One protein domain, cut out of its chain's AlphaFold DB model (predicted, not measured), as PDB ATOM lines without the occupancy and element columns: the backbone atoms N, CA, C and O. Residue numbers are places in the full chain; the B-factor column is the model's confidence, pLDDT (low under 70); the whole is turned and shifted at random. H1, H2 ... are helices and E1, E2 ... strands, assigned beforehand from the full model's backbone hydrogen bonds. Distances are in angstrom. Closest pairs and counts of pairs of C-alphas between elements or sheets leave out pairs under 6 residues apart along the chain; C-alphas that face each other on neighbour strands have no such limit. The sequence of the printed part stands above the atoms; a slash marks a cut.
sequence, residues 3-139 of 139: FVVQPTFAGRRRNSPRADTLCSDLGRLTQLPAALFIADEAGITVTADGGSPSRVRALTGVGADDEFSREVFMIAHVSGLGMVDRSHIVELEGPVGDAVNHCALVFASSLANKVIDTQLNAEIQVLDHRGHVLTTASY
ATOM      1  N   PHE A   3       6.106  51.084  35.965       96.75
ATOM      2  CA  PHE A   3       6.844  50.145  36.792       96.75
ATOM      3  C   PHE A   3       5.894  49.416  37.731       96.75
ATOM      4  O   PHE A   3       5.046  50.030  38.372       96.75
ATOM      5  N   VAL A   4       6.058  48.104  37.836       97.06
ATOM      6  CA  VAL A   4       5.346  47.265  38.799       97.06
ATOM      7  C   VAL A   4       6.376  46.643  39.723       97.06
ATOM      8  O   VAL A   4       7.209  45.863  39.265       97.06
ATOM      9  N   VAL A   5       6.333  46.997  41.004       95.69
ATOM     10  CA  VAL A   5       7.135  46.375  42.062       95.69
ATOM     11  C   VAL A   5       6.256  45.360  42.773       95.69
ATOM     12  O   VAL A   5       5.185  45.704  43.268       95.69
ATOM     13  N   GLN A   6       6.698  44.110  42.828       92.94
ATOM     14  CA  GLN A   6       5.945  43.041  43.467       92.94
ATOM     15  C   GLN A   6       6.890  42.145  44.269       92.94
ATOM     16  O   GLN A   6       7.848  41.609  43.693       92.94
ATOM     17  N   PRO A   7       6.640  41.939  45.572       88.12
ATOM     18  CA  PRO A   7       7.296  40.881  46.307       88.12
ATOM     19  C   PRO A   7       6.811  39.532  45.781       88.12
ATOM     20  O   PRO A   7       5.611  39.289  45.659       88.12
ATOM     21  N   THR A   8       7.745  38.640  45.472       77.38
ATOM     22  CA  THR A   8       7.415  37.255  45.138       77.38
ATOM     23  C   THR A   8       7.995  36.355  46.205       77.38
ATOM     24  O   THR A   8       9.148  36.509  46.594       77.38
ATOM     25  N   PHE A   9       7.223  35.371  46.654       68.94
ATOM     26  CA  PHE A   9       7.795  34.297  47.450       68.94
ATOM     27  C   PHE A   9       8.485  33.349  46.492       68.94
ATOM     28  O   PHE A   9       7.863  32.474  45.885       68.94
ATOM     29  N   ALA A  10       9.790  33.547  46.330       55.28
ATOM     30  CA  ALA A  10      10.644  32.614  45.621       55.28
ATOM     31  C   ALA A  10      10.839  31.373  46.499       55.28
ATOM     32  O   ALA A  10      11.960  31.095  46.916       55.28
ATOM     33  N   GLY A  11       9.742  30.663  46.806       50.03
ATOM     34  CA  GLY A  11       9.719  29.525  47.713       50.03
ATOM     35  C   GLY A  11      10.906  28.621  47.421       50.03
ATOM     36  O   GLY A  11      11.010  28.029  46.341       50.03
ATOM     37  N   ARG A  12      11.872  28.572  48.337       47.53
ATOM     38  CA  ARG A  12      13.076  27.782  48.109       47.53
ATOM     39  C   ARG A  12      12.799  26.332  48.495       47.53
ATOM     40  O   ARG A  12      12.509  26.009  49.634       47.53
ATOM     41  N   ARG A  13      12.974  25.460  47.497       45.91
ATOM     42  CA  ARG A  13      13.471  24.073  47.599       45.91
ATOM     43  C   ARG A  13      12.773  23.199  48.656       45.91
ATOM     44  O   ARG A  13      13.147  23.174  49.819       45.91
ATOM     45  N   ARG A  14      11.817  22.381  48.198       43.66
ATOM     46  CA  ARG A  14      11.064  21.350  48.957       43.66
ATOM     47  C   ARG A  14      10.187  21.835  50.118       43.66
ATOM     48  O   ARG A  14       9.225  21.138  50.407       43.66
ATOM     49  N   ASN A  15      10.448  22.998  50.707       38.03
ATOM     50  CA  ASN A  15       9.686  23.561  51.819       38.03
ATOM     51  C   ASN A  15       9.426  25.051  51.570       38.03
ATOM     52  O   ASN A  15       9.985  25.903  52.251       38.03
ATOM     53  N   SER A  16       8.595  25.367  50.574       37.94
ATOM     54  CA  SER A  16       8.037  26.714  50.407       37.94
ATOM     55  C   SER A  16       7.477  27.211  51.746       37.94
ATOM     56  O   SER A  16       6.958  26.369  52.495       37.94
ATOM     57  N   PRO A  17       7.494  28.523  52.049       44.94
ATOM     58  CA  PRO A  17       6.712  29.024  53.167       44.94
ATOM     59  C   PRO A  17       5.275  28.542  52.960       44.94
ATOM     60  O   PRO A  17       4.617  28.873  51.969       44.94
ATOM     61  N   ARG A  18       4.804  27.663  53.853       51.84
ATOM     62  CA  ARG A  18       3.385  27.294  53.903       51.84
ATOM     63  C   ARG A  18       2.605  28.598  54.070       51.84
ATOM     64  O   ARG A  18       3.159  29.544  54.625       51.84
ATOM     65  N   ALA A  19       1.344  28.663  53.647       51.09
ATOM     66  CA  ALA A  19       0.499  29.835  53.918       51.09
ATOM     67  C   ALA A  19       0.586  30.276  55.399       51.09
ATOM     68  O   ALA A  19       0.609  31.465  55.695       51.09
ATOM     69  N   ASP A  20       0.786  29.307  56.298       51.47
ATOM     70  CA  ASP A  20       1.059  29.498  57.722       51.47
ATOM     71  C   ASP A  20       2.288  30.377  58.010       51.47
ATOM     72  O   ASP A  20       2.236  31.201  58.907       51.47
ATOM     73  N   THR A  21       3.369  30.267  57.231       55.50
ATOM     74  CA  THR A  21       4.630  31.024  57.402       55.50
ATOM     75  C   THR A  21       4.462  32.501  57.052       55.50
ATOM     76  O   THR A  21       5.131  33.342  57.635       55.50
ATOM     77  N   LEU A  22       3.543  32.828  56.135       54.59
ATOM     78  CA  LEU A  22       3.209  34.215  55.795       54.59
ATOM     79  C   LEU A  22       2.472  34.919  56.931       54.59
ATOM     80  O   LEU A  22       2.648  36.120  57.111       54.59
ATOM     81  N   CYS A  23       1.671  34.152  57.673       56.50
ATOM     82  CA  CYS A  23       0.925  34.586  58.849       56.50
ATOM     83  C   CYS A  23       1.699  34.366  60.160       56.50
ATOM     84  O   CYS A  23       1.221  34.771  61.220       56.50
ATOM     85  N   SER A  24       2.855  33.694  60.112       60.41
ATOM     86  CA  SER A  24       3.682  33.429  61.284       60.41
ATOM     87  C   SER A  24       4.328  34.711  61.772       60.41
ATOM     88  O   SER A  24       4.897  35.474  60.992       60.41
ATOM     89  N   ASP A  25       4.289  34.883  63.086       62.50
ATOM     90  CA  ASP A  25       5.017  35.929  63.783       62.50
ATOM     91  C   ASP A  25       6.531  35.692  63.650       62.50
ATOM     92  O   ASP A  25       7.041  34.615  63.993       62.50
ATOM     93  N   LEU A  26       7.243  36.705  63.153       60.41
ATOM     94  CA  LEU A  26       8.699  36.713  63.000       60.41
ATOM     95  C   LEU A  26       9.433  36.434  64.316       60.41
ATOM     96  O   LEU A  26      10.486  35.797  64.297       60.41
ATOM     97  N   GLY A  27       8.840  36.794  65.458       54.84
ATOM     98  CA  GLY A  27       9.387  36.490  66.783       54.84
ATOM     99  C   GLY A  27       9.390  34.999  67.153       54.84
ATOM    100  O   GLY A  27       9.976  34.627  68.170       54.84
ATOM    101  N   ARG A  28       8.735  34.134  66.364       55.16
ATOM    102  CA  ARG A  28       8.566  32.694  66.648       55.16
ATOM    103  C   ARG A  28       9.095  31.766  65.548       55.16
ATOM    104  O   ARG A  28       8.966  30.547  65.680       55.16
ATOM    105  N   LEU A  29       9.674  32.309  64.474       55.28
ATOM    106  CA  LEU A  29      10.268  31.522  63.388       55.28
ATOM    107  C   LEU A  29      11.652  30.962  63.796       55.28
ATOM    108  O   LEU A  29      12.424  31.591  64.510       55.28
ATOM    109  N   THR A  30      11.925  29.717  63.402       53.34
ATOM    110  CA  THR A  30      12.992  28.825  63.909       53.34
ATOM    111  C   THR A  30      14.432  29.177  63.483       53.34
ATOM    112  O   THR A  30      14.624  29.584  62.347       53.34
ATOM    113  N   GLN A  31      15.423  28.860  64.342       52.88
ATOM    114  CA  GLN A  31      16.903  28.707  64.193       52.88
ATOM    115  C   GLN A  31      17.756  29.720  63.395       52.88
ATOM    116  O   GLN A  31      18.927  29.875  63.738       52.88
ATOM    117  N   LEU A  32      17.244  30.399  62.373       56.84
ATOM    118  CA  LEU A  32      17.963  31.442  61.636       56.84
ATOM    119  C   LEU A  32      17.519  32.824  62.130       56.84
ATOM    120  O   LEU A  32      16.340  33.009  62.437       56.84
ATOM    121  N   PRO A  33      18.414  33.822  62.178       64.50
ATOM    122  CA  PRO A  33      18.023  35.191  62.490       64.50
ATOM    123  C   PRO A  33      16.988  35.701  61.486       64.50
ATOM    124  O   PRO A  33      17.169  35.578  60.276       64.50
ATOM    125  N   ALA A  34      15.887  36.265  61.983       68.81
ATOM    126  CA  ALA A  34      14.713  36.601  61.175       68.81
ATOM    127  C   ALA A  34      15.030  37.519  59.976       68.81
ATOM    128  O   ALA A  34      14.443  37.366  58.909       68.81
ATOM    129  N   ALA A  35      16.020  38.408  60.101       64.88
ATOM    130  CA  ALA A  35      16.491  39.252  59.003       64.88
ATOM    131  C   ALA A  35      17.118  38.451  57.842       64.88
ATOM    132  O   ALA A  35      16.905  38.789  56.679       64.88
ATOM    133  N   LEU A  36      17.829  37.355  58.135       65.56
ATOM    134  CA  LEU A  36      18.363  36.446  57.118       65.56
ATOM    135  C   LEU A  36      17.236  35.702  56.396       65.56
ATOM    136  O   LEU A  36      17.276  35.561  55.176       65.56
ATOM    137  N   PHE A  37      16.217  35.267  57.141       71.50
ATOM    138  CA  PHE A  37      15.028  34.642  56.564       71.50
ATOM    139  C   PHE A  37      14.306  35.606  55.613       71.50
ATOM    140  O   PHE A  37      14.022  35.244  54.476       71.50
ATOM    141  N   ILE A  38      14.098  36.862  56.023       72.50
ATOM    142  CA  ILE A  38      13.499  37.889  55.160       72.50
ATOM    143  C   ILE A  38      14.373  38.187  53.937       72.50
ATOM    144  O   ILE A  38      13.838  38.299  52.837       72.50
ATOM    145  N   ALA A  39      15.699  38.273  54.076       69.00
ATOM    146  CA  ALA A  39      16.591  38.490  52.934       69.00
ATOM    147  C   ALA A  39      16.495  37.357  51.893       69.00
ATOM    148  O   ALA A  39      16.511  37.621  50.688       69.00
ATOM    149  N   ASP A  40      16.350  36.108  52.339       68.81
ATOM    150  CA  ASP A  40      16.136  34.962  51.451       68.81
ATOM    151  C   ASP A  40      14.721  34.946  50.832       68.81
ATOM    152  O   ASP A  40      14.576  34.601  49.652       68.81
ATOM    153  N   GLU A  41      13.695  35.342  51.592       66.50
ATOM    154  CA  GLU A  41      12.280  35.273  51.196       66.50
ATOM    155  C   GLU A  41      11.778  36.470  50.382       66.50
ATOM    156  O   GLU A  41      10.862  36.304  49.579       66.50
ATOM    157  N   ALA A  42      12.358  37.665  50.543       68.00
ATOM    158  CA  ALA A  42      11.785  38.907  50.015       68.00
ATOM    159  C   ALA A  42      11.509  38.860  48.505       68.00
ATOM    160  O   ALA A  42      10.536  39.456  48.053       68.00
ATOM    161  N   GLY A  43      12.348  38.157  47.730       79.38
ATOM    162  CA  GLY A  43      12.096  37.806  46.327       79.38
ATOM    163  C   GLY A  43      11.442  38.906  45.479       79.38
ATOM    164  O   GLY A  43      10.575  38.615  44.659       79.38
ATOM    165  N   ILE A  44      11.816  40.173  45.674       88.56
ATOM    166  CA  ILE A  44      11.126  41.298  45.038       88.56
ATOM    167  C   ILE A  44      11.488  41.329  43.555       88.56
ATOM    168  O   ILE A  44      12.634  41.107  43.155       88.56
ATOM    169  N   THR A  45      10.495  41.610  42.721       92.69
ATOM    170  CA  THR A  45      10.666  41.847  41.291       92.69
ATOM    171  C   THR A  45      10.194  43.240  40.929       92.69
ATOM    172  O   THR A  45       9.274  43.777  41.546       92.69
ATOM    173  N   VAL A  46      10.833  43.819  39.921       94.12
ATOM    174  CA  VAL A  46      10.394  45.053  39.283       94.12
ATOM    175  C   VAL A  46      10.265  44.827  37.784       94.12
ATOM    176  O   VAL A  46      11.199  44.365  37.128       94.12
ATOM    177  N   THR A  47       9.101  45.155  37.242       95.44
ATOM    178  CA  THR A  47       8.783  45.010  35.823       95.44
ATOM    179  C   THR A  47       8.521  46.378  35.223       95.44
ATOM    180  O   THR A  47       7.763  47.157  35.790       95.44
ATOM    181  N   ALA A  48       9.124  46.663  34.073       95.19
ATOM    182  CA  ALA A  48       8.919  47.896  33.322       95.19
ATOM    183  C   ALA A  48       8.071  47.618  32.074       95.19
ATOM    184  O   ALA A  48       8.415  46.722  31.303       95.19
ATOM    185  N   ASP A  49       6.973  48.356  31.892       94.06
ATOM    186  CA  ASP A  49       6.056  48.294  30.741       94.06
ATOM    187  C   ASP A  49       5.611  46.865  30.360       94.06
ATOM    188  O   ASP A  49       5.454  46.527  29.190       94.06
ATOM    189  N   GLY A  50       5.430  45.990  31.358       90.94
ATOM    190  CA  GLY A  50       5.048  44.587  31.137       90.94
ATOM    191  C   GLY A  50       6.149  43.704  30.530       90.94
ATOM    192  O   GLY A  50       5.865  42.583  30.113       90.94
ATOM    193  N   GLY A  51       7.392  44.190  30.474       90.94
ATOM    194  CA  GLY A  51       8.555  43.436  30.015       90.94
ATOM    195  C   GLY A  51       8.988  42.321  30.976       90.94
ATOM    196  O   GLY A  51       8.267  41.914  31.884       90.94
ATOM    197  N   SER A  52      10.203  41.804  30.786       91.19
ATOM    198  CA  SER A  52      10.736  40.769  31.676       91.19
ATOM    199  C   SER A  52      11.007  41.325  33.084       91.19
ATOM    200  O   SER A  52      11.633  42.383  33.206       91.19
ATOM    201  N   PRO A  53      10.590  40.618  34.152       91.44
ATOM    202  CA  PRO A  53      10.816  41.066  35.520       91.44
ATOM    203  C   PRO A  53      12.309  41.063  35.854       91.44
ATOM    204  O   PRO A  53      13.015  40.071  35.659       91.44
ATOM    205  N   SER A  54      12.784  42.172  36.412       91.88
ATOM    206  CA  SER A  54      14.120  42.292  36.987       91.88
ATOM    207  C   SER A  54      14.061  41.916  38.461       91.88
ATOM    208  O   SER A  54      13.262  42.460  39.223       91.88
ATOM    209  N   ARG A  55      14.896  40.965  38.884       91.12
ATOM    210  CA  ARG A  55      14.937  40.533  40.283       91.12
ATOM    211  C   ARG A  55      15.726  41.532  41.125       91.12
ATOM    212  O   ARG A  55      16.896  41.788  40.838       91.12
ATOM    213  N   VAL A  56      15.105  42.024  42.191       88.25
ATOM    214  CA  VAL A  56      15.780  42.757  43.260       88.25
ATOM    215  C   VAL A  56      16.546  41.746  44.102       88.25
ATOM    216  O   VAL A  56      15.990  40.772  44.617       88.25
ATOM    217  N   ARG A  57      17.856  41.940  44.199       85.38
ATOM    218  CA  ARG A  57      18.721  41.149  45.070       85.38
ATOM    219  C   ARG A  57      18.668  41.764  46.457       85.38
ATOM    220  O   ARG A  57      18.937  42.952  46.589       85.38
ATOM    221  N   ALA A  58      18.334  40.957  47.454       81.44
ATOM    222  CA  ALA A  58      18.456  41.315  48.857       81.44
ATOM    223  C   ALA A  58      19.758  40.721  49.409       81.44
ATOM    224  O   ALA A  58      20.095  39.570  49.122       81.44
ATOM    225  N   LEU A  59      20.505  41.522  50.158       75.88
ATOM    226  CA  LEU A  59      21.756  41.165  50.815       75.88
ATOM    227  C   LEU A  59      21.648  41.593  52.277       75.88
ATOM    228  O   LEU A  59      21.184  42.694  52.561       75.88
ATOM    229  N   THR A  60      22.088  40.749  53.202       75.62
ATOM    230  CA  THR A  60      22.214  41.110  54.618       75.62
ATOM    231  C   THR A  60      23.676  40.995  55.030       75.62
ATOM    232  O   THR A  60      24.388  40.099  54.569       75.62
ATOM    233  N   GLY A  61      24.142  41.949  55.834       66.31
ATOM    234  CA  GLY A  61      25.480  41.912  56.414       66.31
ATOM    235  C   GLY A  61      25.528  41.005  57.642       66.31
ATOM    236  O   GLY A  61      24.551  40.906  58.384       66.31
ATOM    237  N   VAL A  62      26.682  40.384  57.878       63.72
ATOM    238  CA  VAL A  62      27.003  39.726  59.151       63.72
ATOM    239  C   VAL A  62      27.900  40.681  59.935       63.72
ATOM    240  O   VAL A  62      28.897  41.171  59.399       63.72
ATOM    241  N   GLY A  63      27.492  41.023  61.156       62.12
ATOM    242  CA  GLY A  63      28.232  41.886  62.071       62.12
ATOM    243  C   GLY A  63      29.481  41.210  62.639       62.12
ATOM    244  O   GLY A  63      29.772  40.053  62.348       62.12
ATOM    245  N   ALA A  64      30.229  41.949  63.463       55.53
ATOM    246  CA  ALA A  64      31.505  41.492  64.018       55.53
ATOM    247  C   ALA A  64      31.382  40.270  64.954       55.53
ATOM    248  O   ALA A  64      32.341  39.513  65.071       55.53
ATOM    249  N   ASP A  65      30.210  40.068  65.563       65.50
ATOM    250  CA  ASP A  65      29.932  38.997  66.532       65.50
ATOM    251  C   ASP A  65      29.089  37.852  65.934       65.50
ATOM    252  O   ASP A  65      28.331  37.195  66.644       65.50
ATOM    253  N   ASP A  66      29.137  37.659  64.610       54.69
ATOM    254  CA  ASP A  66      28.231  36.765  63.864       54.69
ATOM    255  C   ASP A  66      26.732  37.121  64.013       54.69
ATOM    256  O   ASP A  66      25.842  36.371  63.598       54.69
ATOM    257  N   GLU A  67      26.424  38.304  64.556       63.97
ATOM    258  CA  GLU A  67      25.069  38.841  64.593       63.97
ATOM    259  C   GLU A  67      24.661  39.319  63.199       63.97
ATOM    260  O   GLU A  67      25.281  40.204  62.606       63.97
ATOM    261  N   PHE A  68      23.589  38.747  62.657       64.69
ATOM    262  CA  PHE A  68      23.038  39.216  61.391       64.69
ATOM    263  C   PHE A  68      22.474  40.621  61.560       64.69
ATOM    264  O   PHE A  68      21.683  40.888  62.469       64.69
ATOM    265  N   SER A  69      22.851  41.506  60.640       70.62
ATOM    266  CA  SER A  69      22.297  42.846  60.605       70.62
ATOM    267  C   SER A  69      20.789  42.780  60.366       70.62
ATOM    268  O   SER A  69      20.302  42.021  59.526       70.62
ATOM    269  N   ARG A  70      20.039  43.631  61.072       73.12
ATOM    270  CA  ARG A  70      18.626  43.894  60.746       73.12
ATOM    271  C   ARG A  70      18.471  44.681  59.445       73.12
ATOM    272  O   ARG A  70      17.360  44.851  58.952       73.12
ATOM    273  N   GLU A  71      19.577  45.181  58.912       81.12
ATOM    274  CA  GLU A  71      19.639  45.911  57.663       81.12
ATOM    275  C   GLU A  71      19.685  44.952  56.465       81.12
ATOM    276  O   GLU A  71      20.515  44.039  56.387       81.12
ATOM    277  N   VAL A  72      18.780  45.184  55.518       82.81
ATOM    278  CA  VAL A  72      18.723  44.520  54.220       82.81
ATOM    279  C   VAL A  72      19.034  45.544  53.137       82.81
ATOM    280  O   VAL A  72      18.352  46.559  52.985       82.81
ATOM    281  N   PHE A  73      20.051  45.234  52.344       87.12
ATOM    282  CA  PHE A  73      20.430  45.969  51.151       87.12
ATOM    283  C   PHE A  73      19.729  45.356  49.941       87.12
ATOM    284  O   PHE A  73      19.957  44.199  49.590       87.12
ATOM    285  N   MET A  74      18.872  46.136  49.297       91.06
ATOM    286  CA  MET A  74      18.115  45.765  48.109       91.06
ATOM    287  C   MET A  74      18.709  46.453  46.886       91.06
ATOM    288  O   MET A  74      18.897  47.663  46.904       91.06
ATOM    289  N   ILE A  75      18.986  45.710  45.815       93.25
ATOM    290  CA  ILE A  75      19.581  46.255  44.589       93.25
ATOM    291  C   ILE A  75      19.025  45.577  43.336       93.25
ATOM    292  O   ILE A  75      18.935  44.349  43.265       93.25
ATOM    293  N   ALA A  76      18.661  46.357  42.318       94.06
ATOM    294  CA  ALA A  76      18.166  45.841  41.042       94.06
ATOM    295  C   ALA A  76      18.541  46.747  39.872       94.06
ATOM    296  O   ALA A  76      18.512  47.972  39.981       94.06
ATOM    297  N   HIS A  77      18.881  46.140  38.734       95.25
ATOM    298  CA  HIS A  77      19.035  46.882  37.487       95.25
ATOM    299  C   HIS A  77      17.673  46.946  36.807       95.25
ATOM    300  O   HIS A  77      17.146  45.914  36.397       95.25
ATOM    301  N   VAL A  78      17.105  48.143  36.709       94.31
ATOM    302  CA  VAL A  78      15.761  48.377  36.188       94.31
ATOM    303  C   VAL A  78      15.850  48.928  34.773       94.31
ATOM    304  O   VAL A  78      16.478  49.959  34.524       94.31
ATOM    305  N   SER A  79      15.206  48.246  33.830       91.62
ATOM    306  CA  SER A  79      15.114  48.696  32.440       91.62
ATOM    307  C   SER A  79      14.560  50.122  32.364       91.62
ATOM    308  O   SER A  79      13.501  50.403  32.917       91.62
ATOM    309  N   GLY A  80      15.285  51.018  31.693       90.00
ATOM    310  CA  GLY A  80      14.928  52.436  31.551       90.00
ATOM    311  C   GLY A  80      15.384  53.358  32.689       90.00
ATOM    312  O   GLY A  80      15.398  54.565  32.487       90.00
ATOM    313  N   LEU A  81      15.811  52.824  33.840       92.25
ATOM    314  CA  LEU A  81      16.271  53.624  34.995       92.25
ATOM    315  C   LEU A  81      17.701  53.297  35.457       92.25
ATOM    316  O   LEU A  81      18.311  54.078  36.190       92.25
ATOM    317  N   GLY A  82      18.255  52.163  35.024       93.19
ATOM    318  CA  GLY A  82      19.584  51.705  35.414       93.19
ATOM    319  C   GLY A  82      19.600  51.088  36.813       93.19
ATOM    320  O   GLY A  82      18.659  50.411  37.221       93.19
ATOM    321  N   MET A  83      20.701  51.272  37.543       95.38
ATOM    322  CA  MET A  83      20.862  50.713  38.887       95.38
ATOM    323  C   MET A  83      20.001  51.467  39.910       95.38
ATOM    324  O   MET A  83      20.060  52.697  39.984       95.38
ATOM    325  N   VAL A  84      19.234  50.712  40.699       95.69
ATOM    326  CA  VAL A  84      18.456  51.192  41.845       95.69
ATOM    327  C   VAL A  84      18.834  50.358  43.059       95.69
ATOM    328  O   VAL A  84      18.770  49.126  43.007       95.69
ATOM    329  N   ASP A  85      19.212  51.019  44.142       93.69
ATOM    330  CA  ASP A  85      19.578  50.396  45.404       93.69
ATOM    331  C   ASP A  85      18.927  51.103  46.597       93.69
ATOM    332  O   ASP A  85      18.541  52.272  46.530       93.69
ATOM    333  N   ARG A  86      18.745  50.355  47.684       92.56
ATOM    334  CA  ARG A  86      18.169  50.849  48.931       92.56
ATOM    335  C   ARG A  86      18.601  49.985  50.100       92.56
ATOM    336  O   ARG A  86      18.459  48.769  50.047       92.56
ATOM    337  N   SER A  87      19.029  50.626  51.180       89.44
ATOM    338  CA  SER A  87      19.153  49.971  52.476       89.44
ATOM    339  C   SER A  87      17.903  50.173  53.337       89.44
ATOM    340  O   SER A  87      17.283  51.243  53.299       89.44
ATOM    341  N   HIS A  88      17.511  49.148  54.090       87.06
ATOM    342  CA  HIS A  88      16.331  49.168  54.951       87.06
ATOM    343  C   HIS A  88      16.534  48.316  56.203       87.06
ATOM    344  O   HIS A  88      16.897  47.149  56.107       87.06
ATOM    345  N   ILE A  89      16.242  48.880  57.377       85.62
ATOM    346  CA  ILE A  89      16.142  48.111  58.619       85.62
ATOM    347  C   ILE A  89      14.767  47.451  58.648       85.62
ATOM    348  O   ILE A  89      13.760  48.150  58.726       85.62
ATOM    349  N   VAL A  90      14.740  46.122  58.585       79.25
ATOM    350  CA  VAL A  90      13.492  45.356  58.548       79.25
ATOM    351  C   VAL A  90      12.813  45.403  59.911       79.25
ATOM    352  O   VAL A  90      13.413  45.069  60.936       79.25
ATOM    353  N   GLU A  91      11.541  45.785  59.910       77.69
ATOM    354  CA  GLU A  91      10.669  45.653  61.070       77.69
ATOM    355  C   GLU A  91      10.307  44.176  61.262       77.69
ATOM    356  O   GLU A  91       9.763  43.529  60.368       77.69
ATOM    357  N   LEU A  92      10.678  43.623  62.419       73.19
ATOM    358  CA  LEU A  92      10.491  42.204  62.744       73.19
ATOM    359  C   LEU A  92       9.243  41.958  63.603       73.19
ATOM    360  O   LEU A  92       9.113  40.896  64.207       73.19
ATOM    361  N   GLU A  93       8.355  42.945  63.686       73.50
ATOM    362  CA  GLU A  93       7.075  42.823  64.372       73.50
ATOM    363  C   GLU A  93       5.996  42.400  63.370       73.50
ATOM    364  O   GLU A  93       5.851  42.991  62.301       73.50
ATOM    365  N   GLY A  94       5.230  41.367  63.722       73.81
ATOM    366  CA  GLY A  94       4.110  40.904  62.912       73.81
ATOM    367  C   GLY A  94       4.461  39.833  61.866       73.81
ATOM    368  O   GLY A  94       5.467  39.124  61.986       73.81
ATOM    369  N   PRO A  95       3.572  39.633  60.877       77.50
ATOM    370  CA  PRO A  95       3.686  38.566  59.890       77.50
ATOM    371  C   PRO A  95       4.819  38.783  58.879       77.50
ATOM    372  O   PRO A  95       5.052  39.893  58.401       77.50
ATOM    373  N   VAL A  96       5.444  37.692  58.429       77.06
ATOM    374  CA  VAL A  96       6.433  37.698  57.327       77.06
ATOM    375  C   VAL A  96       5.903  38.406  56.079       77.06
ATOM    376  O   VAL A  96       6.643  39.136  55.417       77.06
ATOM    377  N   GLY A  97       4.626  38.186  55.746       77.75
ATOM    378  CA  GLY A  97       3.999  38.817  54.586       77.75
ATOM    379  C   GLY A  97       4.043  40.345  54.646       77.75
ATOM    380  O   GLY A  97       4.273  40.985  53.619       77.75
ATOM    381  N   ASP A  98       3.901  40.915  55.842       82.25
ATOM    382  CA  ASP A  98       3.919  42.361  56.050       82.25
ATOM    383  C   ASP A  98       5.342  42.910  55.949       82.25
ATOM    384  O   ASP A  98       5.563  43.885  55.230       82.25
ATOM    385  N   ALA A  99       6.329  42.234  56.544       83.00
ATOM    386  CA  ALA A  99       7.741  42.608  56.414       83.00
ATOM    387  C   ALA A  99       8.210  42.611  54.945       83.00
ATOM    388  O   ALA A  99       8.918  43.518  54.497       83.00
ATOM    389  N   VAL A 100       7.772  41.626  54.158       84.25
ATOM    390  CA  VAL A 100       8.094  41.535  52.728       84.25
ATOM    391  C   VAL A 100       7.382  42.622  51.909       84.25
ATOM    392  O   VAL A 100       8.011  43.255  51.055       84.25
ATOM    393  N   ASN A 101       6.103  42.897  52.187       87.69
ATOM    394  CA  ASN A 101       5.383  44.017  51.571       87.69
ATOM    395  C   ASN A 101       6.055  45.363  51.903       87.69
ATOM    396  O   ASN A 101       6.197  46.217  51.027       87.69
ATOM    397  N   HIS A 102       6.531  45.536  53.140       88.44
ATOM    398  CA  HIS A 102       7.261  46.727  53.567       88.44
ATOM    399  C   HIS A 102       8.568  46.889  52.782       88.44
ATOM    400  O   HIS A 102       8.849  47.971  52.264       88.44
ATOM    401  N   CYS A 103       9.332  45.809  52.589       88.62
ATOM    402  CA  CYS A 103      10.536  45.840  51.754       88.62
ATOM    403  C   CYS A 103      10.223  46.271  50.308       88.62
ATOM    404  O   CYS A 103      10.945  47.092  49.740       88.62
ATOM    405  N   ALA A 104       9.124  45.779  49.721       91.50
ATOM    406  CA  ALA A 104       8.685  46.184  48.383       91.50
ATOM    407  C   ALA A 104       8.331  47.679  48.308       91.50
ATOM    408  O   ALA A 104       8.769  48.363  47.380       91.50
ATOM    409  N   LEU A 105       7.609  48.208  49.301       93.62
ATOM    410  CA  LEU A 105       7.294  49.638  49.406       93.62
ATOM    411  C   LEU A 105       8.563  50.491  49.537       93.62
ATOM    412  O   LEU A 105       8.713  51.506  48.854       93.62
ATOM    413  N   VAL A 106       9.511  50.063  50.368       93.75
ATOM    414  CA  VAL A 106      10.772  50.784  50.572       93.75
ATOM    415  C   VAL A 106      11.633  50.765  49.312       93.75
ATOM    416  O   VAL A 106      12.170  51.808  48.932       93.75
ATOM    417  N   PHE A 107      11.724  49.641  48.602       94.19
ATOM    418  CA  PHE A 107      12.400  49.609  47.305       94.19
ATOM    419  C   PHE A 107      11.703  50.519  46.280       94.19
ATOM    420  O   PHE A 107      12.367  51.310  45.607       94.19
ATOM    421  N   ALA A 108      10.367  50.487  46.210       95.62
ATOM    422  CA  ALA A 108       9.585  51.351  45.325       95.62
ATOM    423  C   ALA A 108       9.799  52.846  45.608       95.62
ATOM    424  O   ALA A 108       9.815  53.641  44.672       95.62
ATOM    425  N   SER A 109      10.046  53.237  46.862       95.88
ATOM    426  CA  SER A 109      10.410  54.624  47.193       95.88
ATOM    427  C   SER A 109      11.736  55.057  46.551       95.88
ATOM    428  O   SER A 109      11.866  56.182  46.079       95.88
ATOM    429  N   SER A 110      12.717  54.154  46.466       96.12
ATOM    430  CA  SER A 110      14.007  54.457  45.826       96.12
ATOM    431  C   SER A 110      13.896  54.441  44.307       96.12
ATOM    432  O   SER A 110      14.529  55.248  43.631       96.12
ATOM    433  N   LEU A 111      13.017  53.589  43.772       95.88
ATOM    434  CA  LEU A 111      12.618  53.638  42.371       95.88
ATOM    435  C   LEU A 111      11.959  54.980  42.018       95.88
ATOM    436  O   LEU A 111      12.314  55.571  41.004       95.88
ATOM    437  N   ALA A 112      11.053  55.482  42.863       96.44
ATOM    438  CA  ALA A 112      10.403  56.781  42.689       96.44
ATOM    439  C   ALA A 112      11.411  57.930  42.660       96.44
ATOM    440  O   ALA A 112      11.383  58.738  41.736       96.44
ATOM    441  N   ASN A 113      12.358  57.951  43.601       96.12
ATOM    442  CA  ASN A 113      13.441  58.935  43.584       96.12
ATOM    443  C   ASN A 113      14.225  58.867  42.268       96.12
ATOM    444  O   ASN A 113      14.462  59.892  41.642       96.12
ATOM    445  N   LYS A 114      14.537  57.658  41.784       95.75
ATOM    446  CA  LYS A 114      15.237  57.488  40.506       95.75
ATOM    447  C   LYS A 114      14.423  57.989  39.310       95.75
ATOM    448  O   LYS A 114      14.994  58.586  38.402       95.75
ATOM    449  N   VAL A 115      13.112  57.753  39.291       95.88
ATOM    450  CA  VAL A 115      12.197  58.279  38.260       95.88
ATOM    451  C   VAL A 115      12.215  59.808  38.254       95.88
ATOM    452  O   VAL A 115      12.389  60.407  37.193       95.88
ATOM    453  N   ILE A 116      12.117  60.430  39.431       95.12
ATOM    454  CA  ILE A 116      12.167  61.889  39.592       95.12
ATOM    455  C   ILE A 116      13.518  62.440  39.117       95.12
ATOM    456  O   ILE A 116      13.552  63.358  38.298       95.12
ATOM    457  N   ASP A 117      14.626  61.846  39.566       94.75
ATOM    458  CA  ASP A 117      15.987  62.271  39.211       94.75
ATOM    459  C   ASP A 117      16.256  62.169  37.704       94.75
ATOM    460  O   ASP A 117      16.981  62.980  37.131       94.75
ATOM    461  N   THR A 118      15.668  61.163  37.052       92.50
ATOM    462  CA  THR A 118      15.788  60.944  35.602       92.50
ATOM    463  C   THR A 118      14.762  61.729  34.783       92.50
ATOM    464  O   THR A 118      14.804  61.658  33.556       92.50
ATOM    465  N   GLN A 119      13.872  62.491  35.434       93.19
ATOM    466  CA  GLN A 119      12.785  63.258  34.807       93.19
ATOM    467  C   GLN A 119      11.913  62.410  33.869       93.19
ATOM    468  O   GLN A 119      11.415  62.875  32.840       93.19
ATOM    469  N   LEU A 120      11.751  61.135  34.210       93.12
ATOM    470  CA  LEU A 120      10.966  60.194  33.434       93.12
ATOM    471  C   LEU A 120       9.493  60.309  33.844       93.12
ATOM    472  O   LEU A 120       9.172  60.139  35.013       93.12
ATOM    473  N   ASN A 121       8.590  60.510  32.884       93.94
ATOM    474  CA  ASN A 121       7.154  60.419  33.157       93.94
ATOM    475  C   ASN A 121       6.760  58.946  33.366       93.94
ATOM    476  O   ASN A 121       6.771  58.137  32.414       93.94
ATOM    477  N   ALA A 122       6.446  58.581  34.608       95.25
ATOM    478  CA  ALA A 122       6.171  57.198  34.960       95.25
ATOM    479  C   ALA A 122       5.131  56.998  36.061       95.25
ATOM    480  O   ALA A 122       5.010  57.750  37.018       95.25
ATOM    481  N   GLU A 123       4.419  55.884  35.944       97.00
ATOM    482  CA  GLU A 123       3.572  55.323  36.981       97.00
ATOM    483  C   GLU A 123       4.344  54.216  37.702       97.00
ATOM    484  O   GLU A 123       4.916  53.332  37.064       97.00
ATOM    485  N   ILE A 124       4.348  54.241  39.028       97.44
ATOM    486  CA  ILE A 124       4.879  53.170  39.865       97.44
ATOM    487  C   ILE A 124       3.711  52.553  40.613       97.44
ATOM    488  O   ILE A 124       3.038  53.219  41.397       97.44
ATOM    489  N   GLN A 125       3.504  51.263  40.396       98.12
ATOM    490  CA  GLN A 125       2.540  50.461  41.122       98.12
ATOM    491  C   GLN A 125       3.275  49.463  42.009       98.12
ATOM    492  O   GLN A 125       4.170  48.754  41.551       98.12
ATOM    493  N   VAL A 126       2.868  49.379  43.271       96.94
ATOM    494  CA  VAL A 126       3.346  48.363  44.207       96.94
ATOM    495  C   VAL A 126       2.217  47.382  44.460       96.94
ATOM    496  O   VAL A 126       1.112  47.777  44.839       96.94
ATOM    497  N   LEU A 127       2.496  46.105  44.234       94.69
ATOM    498  CA  LEU A 127       1.579  45.010  44.510       94.69
ATOM    499  C   LEU A 127       1.989  44.289  45.793       94.69
ATOM    500  O   LEU A 127       3.165  44.283  46.154       94.69
ATOM    501  N   ASP A 128       1.033  43.651  46.458       89.44
ATOM    502  CA  ASP A 128       1.321  42.646  47.471       89.44
ATOM    503  C   ASP A 128       1.749  41.326  46.808       89.44
ATOM    504  O   ASP A 128       1.716  41.139  45.585       89.44
ATOM    505  N   HIS A 129       2.120  40.358  47.635       80.81
ATOM    506  CA  HIS A 129       2.491  39.022  47.178       80.81
ATOM    507  C   HIS A 129       1.367  38.241  46.468       80.81
ATOM    508  O   HIS A 129       1.644  37.235  45.816       80.81
ATOM    509  N   ARG A 130       0.104  38.668  46.595       83.62
ATOM    510  CA  ARG A 130      -1.070  38.088  45.917       83.62
ATOM    511  C   ARG A 130      -1.410  38.819  44.618       83.62
ATOM    512  O   ARG A 130      -2.298  38.374  43.896       83.62
ATOM    513  N   GLY A 131      -0.706  39.905  44.305       87.06
ATOM    514  CA  GLY A 131      -0.964  40.747  43.143       87.06
ATOM    515  C   GLY A 131      -2.033  41.817  43.373       87.06
ATOM    516  O   GLY A 131      -2.440  42.468  42.411       87.06
ATOM    517  N   HIS A 132      -2.499  42.029  44.606       92.19
ATOM    518  CA  HIS A 132      -3.369  43.160  44.918       92.19
ATOM    519  C   HIS A 132      -2.564  44.450  44.982       92.19
ATOM    520  O   HIS A 132      -1.419  44.464  45.421       92.19
ATOM    521  N   VAL A 133      -3.177  45.556  44.575       95.88
ATOM    522  CA  VAL A 133      -2.527  46.866  44.615       95.88
ATOM    523  C   VAL A 133      -2.421  47.342  46.060       95.88
ATOM    524  O   VAL A 133      -3.436  47.520  46.726       95.88
ATOM    525  N   LEU A 134      -1.192  47.580  46.519       93.38
ATOM    526  CA  LEU A 134      -0.918  48.257  47.786       93.38
ATOM    527  C   LEU A 134      -0.945  49.773  47.600       93.38
ATOM    528  O   LEU A 134      -1.546  50.491  48.393       93.38
ATOM    529  N   THR A 135      -0.290  50.266  46.546       96.44
ATOM    530  CA  THR A 135      -0.273  51.690  46.204       96.44
ATOM    531  C   THR A 135       0.078  51.907  44.734       96.44
ATOM    532  O   THR A 135       0.723  51.065  44.104       96.44
ATOM    533  N   THR A 136      -0.323  53.059  44.206       96.38
ATOM    534  CA  THR A 136       0.052  53.554  42.881       96.38
ATOM    535  C   THR A 136       0.410  55.033  42.998       96.38
ATOM    536  O   THR A 136      -0.296  55.790  43.664       96.38
ATOM    537  N   ALA A 137       1.478  55.454  42.330       95.38
ATOM    538  CA  ALA A 137       1.885  56.850  42.229       95.38
ATOM    539  C   ALA A 137       2.303  57.189  40.793       95.38
ATOM    540  O   ALA A 137       2.838  56.336  40.085       95.38
ATOM    541  N   SER A 138       2.078  58.432  40.376       94.69
ATOM    542  CA  SER A 138       2.467  58.949  39.060       94.69
ATOM    543  C   SER A 138       3.411  60.136  39.238       94.69
ATOM    544  O   SER A 138       3.156  60.984  40.094       94.69
ATOM    545  N   TYR A 139       4.476  60.171  38.439       91.00
ATOM    546  CA  TYR A 139       5.571  61.142  38.487       91.00
ATOM    547  C   TYR A 139       5.824  61.737  37.103       91.00
ATOM    548  O   TYR A 139       5.692  60.984  36.106       91.00
TER     549      TYR A 139
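AT A GLANCE: This is residues 3 to 139 of the 139 residues of an uncharacterized protein of Gordonia sp (UniProt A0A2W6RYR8). A four-stranded sheet, E2, E1, E6, E7, and a three-stranded sheet, E3, E4, E5, enclose the long helix H3, which lies between them like a filling, with one face of each sheet turned to it. The short helix H2 packs on E3 and E4 beside one end of H3, on the same side of the three-stranded sheet, while tiny H1 and two long links lie toward that end. The 137 printed residues hold three named helices and seven named strands, in the order E1, H1, H2, E2, E3, E4, E5, H3, E6, E7; the class is mixed, helices and strands. The larger sheet is mixed, with E1 and E6 parallel and its other neighbour pairs antiparallel, and the smaller is antiparallel throughout. The whole is compact, with a radius of gyration of the C-alphas of 15.0 A, and spans 45 by 34 by 25 A.

IN THESE COORDINATES: In the larger sheet E2 is residues 44 to 48, E1 residues 3 to 7, E6 residues 123 to 127 and E7 residues 133 to 138; they measure 13.6, 13.3, 12.9 and 14.2 A from first to last C-alpha. E1 begins at C-alpha 3, (6.844, 50.145, 36.792), and E7 ends at C-alpha 138, (2.467, 58.949, 39.060). H3, residues 96 to 117, is 32.0 A long and starts at C-alpha 96, (6.433, 37.698, 57.327). In the smaller sheet E3 is residues 57 to 62, 16.4 A, E4 residues 68 to 78, 27.8 A, and E5 residues 82 to 89, 23.7 A. E4 bends by 59 degrees at residue 71. H2 is residues 34 to 41, 10.4 A, and H1 residues 19 to 22, 5.5 A.

HOW THE PARTS SIT: The larger sheet runs E2, E1, E6, E7, with E2 and E7 as edge strands. E2 and E1 are antiparallel, with N 4 and O 47 2.8 A apart. E1 and E6 are parallel, with N 5 and O 125 2.8 A apart. E6 and E7 form an antiparallel hairpin, with N 124 and O 137 2.8 A apart. H3 is on one face of this sheet, an arrangement of two layers, at a height over the sheet of 7.6 A. It lies over E1 and E6 and runs along the strands, at 11 degrees to E1 on the local plane; its closest C-alphas with E1 are those of Pro 7 and Ala 104, 5.9 A. The smaller sheet is a meander, each strand the antiparallel neighbour of the one before: the hairpin E3 and E4 has N 59 and O 73 2.8 A apart, and the hairpin E4 and E5 has N 74 and O 86 2.8 A apart. H2 and H3 are on the same face of it, again two layers. H3 lies over E4 and E5, slantwise to the strands, at a height of 8.5 A; its closest C-alphas with E5 are those of Phe 107 and Arg 86, 6.1 A. H2 runs along the strands at a height of 8.3 A; Ala 39 and Ala 58 of E3 have C-alphas 5.3 A apart. H2 touches residues 96 to 100 of H3 alone, with the C-alphas of Ile 38 and Val 100 7.0 A apart, at a tilt of 68 degrees, only just steep, the same way. H1 and H3 only just touch, with 3 pairs of C-alphas within 8 A; the closest are those of Leu 22 and Gly 97, 4.8 A. In H2 and H3 every O i to N i+4 pair is within hydrogen-bond range; H1 is too short for such a pair.

THE WHOLE: The two C-alphas farthest apart are those of Asp 65 and Asn 121, 45.7 A. The printed part has no cut. The links E1 to H1 and H1 to H2 are long, 11 residues each. The mean pLDDT of the printed part is 80.0, and it is under 70 at residues 9 to 36, 39 to 42 and 61 to 68.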